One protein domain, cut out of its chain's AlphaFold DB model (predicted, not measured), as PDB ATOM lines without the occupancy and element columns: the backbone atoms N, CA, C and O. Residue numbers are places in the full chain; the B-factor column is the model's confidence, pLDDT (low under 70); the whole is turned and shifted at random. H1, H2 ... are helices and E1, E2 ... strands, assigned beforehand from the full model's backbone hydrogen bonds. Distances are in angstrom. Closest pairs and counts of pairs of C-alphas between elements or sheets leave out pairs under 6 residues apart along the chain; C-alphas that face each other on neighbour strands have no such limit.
ATOM      1  N   PRO A   3      15.985  -5.362 -71.145       95.06
ATOM      2  CA  PRO A   3      16.864  -6.341 -71.769       95.06
ATOM      3  C   PRO A   3      16.202  -6.875 -73.046       95.06
ATOM      4  O   PRO A   3      14.999  -7.138 -73.058       95.06
ATOM      5  N   ILE A   4      16.977  -7.031 -74.113       95.50
ATOM      6  CA  ILE A   4      16.556  -7.685 -75.354       95.50
ATOM      7  C   ILE A   4      17.568  -8.787 -75.636       95.50
ATOM      8  O   ILE A   4      18.756  -8.502 -75.768       95.50
ATOM      9  N   THR A   5      17.104 -10.027 -75.723       93.88
ATOM     10  CA  THR A   5      17.894 -11.171 -76.187       93.88
ATOM     11  C   THR A   5      17.490 -11.474 -77.622       93.88
ATOM     12  O   THR A   5      16.299 -11.586 -77.919       93.88
ATOM     13  N   ILE A   6      18.467 -11.560 -78.516       93.88
ATOM     14  CA  ILE A   6      18.266 -11.902 -79.921       93.88
ATOM     15  C   ILE A   6      18.847 -13.292 -80.128       93.88
ATOM     16  O   ILE A   6      20.052 -13.479 -79.973       93.88
ATOM     17  N   GLU A   7      17.970 -14.225 -80.475       89.44
ATOM     18  CA  GLU A   7      18.347 -15.573 -80.879       89.44
ATOM     19  C   GLU A   7      18.486 -15.643 -82.402       89.44
ATOM     20  O   GLU A   7      17.578 -15.227 -83.135       89.44
ATOM     21  N   GLY A   8      19.618 -16.167 -82.881       85.75
ATOM     22  CA  GLY A   8      19.847 -16.479 -84.296       85.75
ATOM     23  C   GLY A   8      21.148 -15.934 -84.893       85.75
ATOM     24  O   GLY A   8      21.891 -15.197 -84.262       85.75
ATOM     25  N   ASP A   9      21.384 -16.274 -86.165       84.88
ATOM     26  CA  ASP A   9      22.677 -16.101 -86.854       84.88
ATOM     27  C   ASP A   9      22.864 -14.737 -87.557       84.88
ATOM     28  O   ASP A   9      23.681 -14.602 -88.476       84.88
ATOM     29  N   ALA A  10      22.058 -13.727 -87.217       89.38
ATOM     30  CA  ALA A  10      22.181 -12.412 -87.845       89.38
ATOM     31  C   ALA A  10      23.531 -11.776 -87.459       89.38
ATOM     32  O   ALA A  10      23.842 -11.702 -86.275       89.38
ATOM     33  N   PRO A  11      24.334 -11.249 -88.401       91.44
ATOM     34  CA  PRO A  11      25.586 -10.598 -88.038       91.44
ATOM     35  C   PRO A  11      25.344  -9.408 -87.085       91.44
ATOM     36  O   PRO A  11      24.454  -8.596 -87.362       91.44
ATOM     37  N   PRO A  12      26.171  -9.197 -86.038       93.06
ATOM     38  CA  PRO A  12      25.998  -8.085 -85.094       93.06
ATOM     39  C   PRO A  12      25.895  -6.707 -85.764       93.06
ATOM     40  O   PRO A  12      25.173  -5.826 -85.302       93.06
ATOM     41  N   GLY A  13      26.562  -6.519 -86.906       94.25
ATOM     42  CA  GLY A  13      26.463  -5.281 -87.679       94.25
ATOM     43  C   GLY A  13      25.084  -5.013 -88.278       94.25
ATOM     44  O   GLY A  13      24.670  -3.857 -88.334       94.25
ATOM     45  N   GLU A  14      24.352  -6.051 -88.685       94.50
ATOM     46  CA  GLU A  14      22.979  -5.907 -89.184       94.50
ATOM     47  C   GLU A  14      22.018  -5.562 -88.046       94.50
ATOM     48  O   GLU A  14      21.198  -4.653 -88.183       94.50
ATOM     49  N   VAL A  15      22.182  -6.212 -86.891       94.50
ATOM     50  CA  VAL A  15      21.434  -5.890 -85.668       94.50
ATOM     51  C   VAL A  15      21.686  -4.437 -85.255       94.50
ATOM     52  O   VAL A  15      20.738  -3.678 -85.047       94.50
ATOM     53  N   MET A  16      22.952  -4.009 -85.202       96.06
ATOM     54  CA  MET A  16      23.319  -2.628 -84.874       96.06
ATOM     55  C   MET A  16      22.702  -1.632 -85.863       96.06
ATOM     56  O   MET A  16      22.171  -0.600 -85.453       96.06
ATOM     57  N   ALA A  17      22.743  -1.938 -87.164       97.12
ATOM     58  CA  ALA A  17      22.149  -1.097 -88.196       97.12
ATOM     59  C   ALA A  17      20.625  -0.970 -88.037       97.12
ATOM     60  O   ALA A  17      20.098   0.125 -88.223       97.12
ATOM     61  N   ALA A  18      19.929  -2.042 -87.646       96.62
ATOM     62  CA  ALA A  18      18.489  -2.011 -87.390       96.62
ATOM     63  C   ALA A  18      18.133  -1.095 -86.206       96.62
ATOM     64  O   ALA A  18      17.245  -0.254 -86.332       96.62
ATOM     65  N   PHE A  19      18.862  -1.183 -85.085       97.44
ATOM     66  CA  PHE A  19      18.663  -0.256 -83.963       97.44
ATOM     67  C   PHE A  19      18.966   1.196 -84.359       97.44
ATOM     68  O   PHE A  19      18.205   2.095 -84.004       97.44
ATOM     69  N   ALA A  20      20.047   1.437 -85.107       98.06
ATOM     70  CA  ALA A  20      20.426   2.780 -85.543       98.06
ATOM     71  C   ALA A  20      19.424   3.396 -86.536       98.06
ATOM     72  O   ALA A  20      19.163   4.597 -86.477       98.06
ATOM     73  N   ALA A  21      18.831   2.594 -87.427       98.44
ATOM     74  CA  ALA A  21      17.832   3.062 -88.391       98.44
ATOM     75  C   ALA A  21      16.588   3.658 -87.709       98.44
ATOM     76  O   ALA A  21      16.020   4.629 -88.206       98.44
ATOM     77  N   GLU A  22      16.223   3.125 -86.542       97.75
ATOM     78  CA  GLU A  22      15.100   3.592 -85.723       97.75
ATOM     79  C   GLU A  22      15.532   4.581 -84.621       97.75
ATOM     80  O   GLU A  22      14.733   4.955 -83.762       97.75
ATOM     81  N   GLY A  23      16.807   4.996 -84.609       97.44
ATOM     82  CA  GLY A  23      17.381   5.876 -83.585       97.44
ATOM     83  C   GLY A  23      17.443   5.253 -82.189       97.44
ATOM     84  O   GLY A  23      17.615   5.958 -81.201       97.44
ATOM     85  N   MET A  24      17.287   3.935 -82.066       97.81
ATOM     86  CA  MET A  24      17.269   3.246 -80.776       97.81
ATOM     87  C   MET A  24      18.670   3.039 -80.184       97.81
ATOM     88  O   MET A  24      18.809   2.788 -78.983       97.81
ATOM     89  N   ASP A  25      19.719   3.175 -80.996       97.62
ATOM     90  CA  ASP A  25      21.112   3.018 -80.582       97.62
ATOM     91  C   ASP A  25      21.559   4.052 -79.537       97.62
ATOM     92  O   ASP A  25      22.497   3.800 -78.768       97.62
ATOM     93  N   GLU A  26      20.887   5.201 -79.463       97.56
ATOM     94  CA  GLU A  26      21.140   6.212 -78.436       97.56
ATOM     95  C   GLU A  26      20.785   5.708 -77.029       97.56
ATOM     96  O   GLU A  26      21.461   6.065 -76.057       97.56
ATOM     97  N   PHE A  27      19.795   4.814 -76.928       98.19
ATOM     98  CA  PHE A  27      19.332   4.219 -75.673       98.19
ATOM     99  C   PHE A  27      20.071   2.934 -75.303       98.19
ATOM    100  O   PHE A  27      19.897   2.449 -74.183       98.19
ATOM    101  N   MET A  28      20.870   2.369 -76.208       98.25
ATOM    102  CA  MET A  28      21.643   1.160 -75.933       98.25
ATOM    103  C   MET A  28      22.802   1.457 -74.983       98.25
ATOM    104  O   MET A  28      23.598   2.382 -75.198       98.25
ATOM    105  N   HIS A  29      22.859   0.668 -73.916       97.69
ATOM    106  CA  HIS A  29      23.966   0.597 -72.976       97.69
ATOM    107  C   HIS A  29      25.122  -0.196 -73.584       97.69
ATOM    108  O   HIS A  29      24.900  -1.156 -74.314       97.69
ATOM    109  N   GLU A  30      26.337   0.211 -73.251       96.44
ATOM    110  CA  GLU A  30      27.573  -0.505 -73.548       96.44
ATOM    111  C   GLU A  30      28.147  -0.971 -72.211       96.44
ATOM    112  O   GLU A  30      28.405  -0.149 -71.326       96.44
ATOM    113  N   GLN A  31      28.296  -2.282 -72.047       95.31
ATOM    114  CA  GLN A  31      28.829  -2.892 -70.839       95.31
ATOM    115  C   GLN A  31      30.188  -3.527 -71.126       95.31
ATOM    116  O   GLN A  31      30.293  -4.517 -71.846       95.31
ATOM    117  N   ASP A  32      31.222  -3.013 -70.467       91.38
ATOM    118  CA  ASP A  32      32.504  -3.705 -70.368       91.38
ATOM    119  C   ASP A  32      32.352  -4.924 -69.444       91.38
ATOM    120  O   ASP A  32      31.902  -4.797 -68.299       91.38
ATOM    121  N   PHE A  33      32.744  -6.101 -69.939       87.06
ATOM    122  CA  PHE A  33      32.718  -7.362 -69.196       87.06
ATOM    123  C   PHE A  33      33.535  -7.321 -67.898       87.06
ATOM    124  O   PHE A  33      33.171  -7.949 -66.906       87.06
ATOM    125  N   SER A  34      34.624  -6.557 -67.877       88.31
ATOM    126  CA  SER A  34      35.489  -6.415 -66.704       88.31
ATOM    127  C   SER A  34      34.953  -5.435 -65.655       88.31
ATOM    128  O   SER A  34      35.480  -5.370 -64.541       88.31
ATOM    129  N   SER A  35      33.904  -4.677 -65.989       93.06
ATOM    130  CA  SER A  35      33.319  -3.660 -65.120       93.06
ATOM    131  C   SER A  35      32.035  -4.154 -64.445       93.06
ATOM    132  O   SER A  35      31.267  -4.908 -65.042       93.06
ATOM    133  N   PRO A  36      31.738  -3.706 -63.209       93.94
ATOM    134  CA  PRO A  36      30.445  -3.980 -62.592       93.94
ATOM    135  C   PRO A  36      29.307  -3.321 -63.384       93.94
ATOM    136  O   PRO A  36      29.487  -2.270 -64.006       93.94
ATOM    137  N   TRP A  37      28.113  -3.912 -63.316       95.19
ATOM    138  CA  TRP A  37      26.915  -3.309 -63.897       95.19
ATOM    139  C   TRP A  37      26.545  -2.004 -63.171       95.19
ATOM    140  O   TRP A  37      26.583  -1.955 -61.935       95.19
ATOM    141  N   PRO A  38      26.150  -0.944 -63.900       95.88
ATOM    142  CA  PRO A  38      25.584   0.249 -63.289       95.88
ATOM    143  C   PRO A  38      24.236  -0.054 -62.622       95.88
ATOM    144  O   PRO A  38      23.537  -1.010 -62.956       95.88
ATOM    145  N   THR A  39      23.827   0.811 -61.692       95.38
ATOM    146  CA  THR A  39      22.472   0.729 -61.130       95.38
ATOM    147  C   THR A  39      21.425   1.098 -62.180       95.38
ATOM    148  O   THR A  39      21.687   1.910 -63.071       95.38
ATOM    149  N   LEU A  40      20.197   0.588 -62.027       94.62
ATOM    150  CA  LEU A  40      19.081   0.951 -62.907       94.62
ATOM    151  C   LEU A  40      18.841   2.469 -62.952       94.62
ATOM    152  O   LEU A  40      18.541   3.002 -64.016       94.62
ATOM    153  N   GLN A  41      19.011   3.168 -61.822       96.06
ATOM    154  CA  GLN A  41      18.862   4.622 -61.763       96.06
ATOM    155  C   GLN A  41      19.952   5.328 -62.576       96.06
ATOM    156  O   GLN A  41      19.637   6.186 -63.391       96.06
ATOM    157  N   SER A  42      21.216   4.918 -62.434       97.38
ATOM    158  CA  SER A  42      22.324   5.490 -63.211       97.38
ATOM    159  C   SER A  42      22.137   5.292 -64.717       97.38
ATOM    160  O   SER A  42      22.439   6.189 -65.499       97.38
ATOM    161  N   MET A  43      21.602   4.140 -65.131       97.44
ATOM    162  CA  MET A  43      21.267   3.877 -66.532       97.44
ATOM    163  C   MET A  43      20.146   4.801 -67.033       97.44
ATOM    164  O   MET A  43      20.257   5.375 -68.115       97.44
ATOM    165  N   ILE A  44      19.098   5.011 -66.227       96.88
ATOM    166  CA  ILE A  44      18.015   5.961 -66.533       96.88
ATOM    167  C   ILE A  44      18.562   7.385 -66.677       96.88
ATOM    168  O   ILE A  44      18.250   8.051 -67.667       96.88
ATOM    169  N   ASP A  45      19.397   7.827 -65.736       97.81
ATOM    170  CA  ASP A  45      19.982   9.172 -65.720       97.81
ATOM    171  C   ASP A  45      20.897   9.408 -66.933       97.81
ATOM    172  O   ASP A  45      20.914  10.501 -67.498       97.81
ATOM    173  N   ALA A  46      21.606   8.370 -67.387       97.75
ATOM    174  CA  ALA A  46      22.439   8.393 -68.591       97.75
ATOM    175  C   ALA A  46      21.646   8.215 -69.905       97.75
ATOM    176  O   ALA A  46      22.243   8.127 -70.980       97.75
ATOM    177  N   ASN A  47      20.313   8.133 -69.835       97.44
ATOM    178  CA  ASN A  47      19.418   7.808 -70.949       97.44
ATOM    179  C   ASN A  47      19.756   6.480 -71.661       97.44
ATOM    180  O   ASN A  47      19.479   6.309 -72.846       97.44
ATOM    181  N   LYS A  48      20.331   5.516 -70.937       97.94
ATOM    182  CA  LYS A  48      20.632   4.163 -71.418       97.94
ATOM    183  C   LYS A  48      19.560   3.213 -70.909       97.94
ATOM    184  O   LYS A  48      19.523   2.863 -69.737       97.94
ATOM    185  N   ARG A  49      18.606   2.868 -71.769       96.19
ATOM    186  CA  ARG A  49      17.387   2.131 -71.399       96.19
ATOM    187  C   ARG A  49      17.324   0.728 -71.985       96.19
ATOM    188  O   ARG A  49      16.457  -0.028 -71.549       96.19
ATOM    189  N   LEU A  50      18.204   0.398 -72.927       97.94
ATOM    190  CA  LEU A  50      18.257  -0.885 -73.620       97.94
ATOM    191  C   LEU A  50      19.581  -1.584 -73.316       97.94
ATOM    192  O   LEU A  50      20.634  -0.952 -73.360       97.94
ATOM    193  N   VAL A  51      19.535  -2.882 -73.041       97.25
ATOM    194  CA  VAL A  51      20.713  -3.759 -73.034       97.25
ATOM    195  C   VAL A  51      20.408  -4.879 -74.011       97.25
ATOM    196  O   VAL A  51      19.399  -5.561 -73.856       97.25
ATOM    197  N   VAL A  52      21.247  -5.018 -75.032       96.81
ATOM    198  CA  VAL A  52      21.020  -5.947 -76.142       96.81
ATOM    199  C   VAL A  52      22.040  -7.072 -76.065       96.81
ATOM    200  O   VAL A  52      23.243  -6.812 -76.030       96.81
ATOM    201  N   PHE A  53      21.546  -8.303 -76.041       95.94
ATOM    202  CA  PHE A  53      22.327  -9.531 -76.022       95.94
ATOM    203  C   PHE A  53      22.069 -10.347 -77.291       95.94
ATOM    204  O   PHE A  53      20.948 -10.348 -77.801       95.94
ATOM    205  N   MET A  54      23.085 -11.071 -77.750       94.88
ATOM    206  CA  MET A  54      22.986 -12.113 -78.779       94.88
ATOM    207  C   MET A  54      23.497 -13.436 -78.211       94.88
ATOM    208  O   MET A  54      24.494 -13.432 -77.488       94.88
ATOM    209  N   ASP A  55      22.813 -14.545 -78.487       90.25
ATOM    210  CA  ASP A  55      23.104 -15.862 -77.893       90.25
ATOM    211  C   ASP A  55      23.876 -16.829 -78.812       90.25
ATOM    212  O   ASP A  55      24.138 -17.971 -78.430       90.25
ATOM    213  N   ASP A  56      24.297 -16.363 -79.988       82.62
ATOM    214  CA  ASP A  56      24.996 -17.156 -81.008       82.62
ATOM    215  C   ASP A  56      26.474 -17.451 -80.664       82.62
ATOM    216  O   ASP A  56      27.142 -18.231 -81.348       82.62
ATOM    217  N   GLY A  57      26.995 -16.840 -79.591       71.88
ATOM    218  CA  GLY A  57      28.392 -16.952 -79.159       71.88
ATOM    219  C   GLY A  57      29.394 -16.333 -80.141       71.88
ATOM    220  O   GLY A  57      30.599 -16.594 -80.041       71.88
ATOM    221  N   ALA A  58      28.926 -15.545 -81.113       71.56
ATOM    222  CA  ALA A  58      29.785 -14.836 -82.044       71.56
ATOM    223  C   ALA A  58      30.443 -13.629 -81.363       71.56
ATOM    224  O   ALA A  58      29.899 -12.999 -80.455       71.56
ATOM    225  N   SER A  59      31.641 -13.270 -81.832       81.25
ATOM    226  CA  SER A  59      32.269 -12.021 -81.403       81.25
ATOM    227  C   SER A  59      31.387 -10.846 -81.822       81.25
ATOM    228  O   SER A  59      31.060 -10.700 -83.001       81.25
ATOM    229  N   THR A  60      31.041  -9.992 -80.861       85.19
ATOM    230  CA  THR A  60      30.260  -8.783 -81.120       85.19
ATOM    231  C   THR A  60      31.125  -7.593 -81.527       85.19
ATOM    232  O   THR A  60      30.589  -6.527 -81.821       85.19
ATOM    233  N   ASP A  61      32.449  -7.754 -81.619       86.44
ATOM    234  CA  ASP A  61      33.338  -6.706 -82.112       86.44
ATOM    235  C   ASP A  61      33.050  -6.379 -83.590       86.44
ATOM    236  O   ASP A  61      32.827  -7.279 -84.404       86.44
ATOM    237  N   PRO A  62      33.105  -5.094 -83.992       92.06
ATOM    238  CA  PRO A  62      33.458  -3.907 -83.206       92.06
ATOM    239  C   PRO A  62      32.231  -3.158 -82.630       92.06
ATOM    240  O   PRO A  62      32.244  -1.928 -82.573       92.06
ATOM    241  N   TYR A  63      31.148  -3.851 -82.267       94.94
ATOM    242  CA  TYR A  63      29.870  -3.272 -81.823       94.94
ATOM    243  C   TYR A  63      29.667  -3.416 -80.302       94.94
ATOM    244  O   TYR A  63      28.894  -4.263 -79.860       94.94
ATOM    245  N   PRO A  64      30.273  -2.553 -79.466       93.50
ATOM    246  CA  PRO A  64      30.314  -2.746 -78.011       93.50
ATOM    247  C   PRO A  64      28.958  -2.555 -77.299       93.50
ATOM    248  O   PRO A  64      28.817  -2.866 -76.123       93.50
ATOM    249  N   LYS A  65      27.935  -2.056 -78.009       96.06
ATOM    250  CA  LYS A  65      26.545  -1.961 -77.523       96.06
ATOM    251  C   LYS A  65      25.753  -3.267 -77.693       96.06
ATOM    252  O   LYS A  65      24.618  -3.356 -77.222       96.06
ATOM    253  N   ILE A  66      26.319  -4.244 -78.402       95.75
ATOM    254  CA  ILE A  66      25.783  -5.594 -78.558       95.75
ATOM    255  C   ILE A  66      26.692  -6.527 -77.768       95.75
ATOM    256  O   ILE A  66      27.910  -6.525 -77.937       95.75
ATOM    257  N   HIS A  67      26.094  -7.317 -76.888       95.00
ATOM    258  CA  HIS A  67      26.831  -8.155 -75.954       95.00
ATOM    259  C   HIS A  67      26.642  -9.619 -76.331       95.00
ATOM    260  O   HIS A  67      25.514 -10.062 -76.536       95.00
ATOM    261  N   ASP A  68      27.731 -10.381 -76.360       93.56
ATOM    262  CA  ASP A  68      27.644 -11.839 -76.325       93.56
ATOM    263  C   ASP A  68      27.014 -12.240 -74.984       93.56
ATOM    264  O   ASP A  68      27.576 -11.994 -73.907       93.56
ATOM    265  N   MET A  69      25.807 -12.800 -75.059       94.00
ATOM    266  CA  MET A  69      24.945 -13.108 -73.924       94.00
ATOM    267  C   MET A  69      25.674 -13.941 -72.877       94.00
ATOM    268  O   MET A  69      25.625 -13.635 -71.680       94.00
TER     269      MET A  69
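This is residues 3 to 69 of the 166 residues of an uncharacterized protein of Flavobacteriales bacterium (UniProt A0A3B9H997). A small three-stranded sheet has helix H1 covering one face, running along the strands, while a second, shorter helix, H2, lies off the sheet, beyond the end where E2 begins. A long loop, residues 22 to 39, leads from H1 to H2. The printed part has 67 residues, in the order E1 H1 H2 E2 E3; the sheet runs E1 E2 E3 and is parallel. The class is mixed, helices and strands, with under half of the residues in named elements. The whole is compact, with a radius of gyration of the C-alphas of 11.7 A and spans of 33 by 28 by 19 A.

E1 is residues 3 to 6, 10.0 A long, beginning at C-alpha 3 (16.864, -6.341, -71.769). H1 is residues 12 to 21, 14.2 A. H2 is residues 40 to 45, 8.7 A. E2 is residues 50 to 54, 13.2 A. E3 is residues 66 to 68, 6.9 A, ending at C-alpha 68 (27.644, -11.839, -76.325).

E1 and E2 are parallel at 27 degrees, with N 4 and O 51 2.8 A apart, within hydrogen-bond range. E2 and E3 are parallel at 43 degrees, with N 54 and O 67 at 2.9 A, also within range. H1 is on the sheet at a height of 9.6 A, over E2, at 22 degrees to it on the local plane. The closest C-alphas of H1 and E3 are those of Pro 12 and Ile 66, 7.0 A apart. H2 is not on the sheet and is apart from H1. E1, H1, H2 and E2 form a strand-helix-strand unit, two parallel neighbour strands with helices between, its crossover right-handed. In H1 and H2 every O i to N i+4 pair is within hydrogen-bond range.

The two C-alphas farthest apart, of Asp 9 and Asp 45, are 33.1 A apart. The printed part has no cut. The links H1 to H2 and E2 to E3 are long. Mean pLDDT of the printed part is 93.6, and no printed residue is under 70.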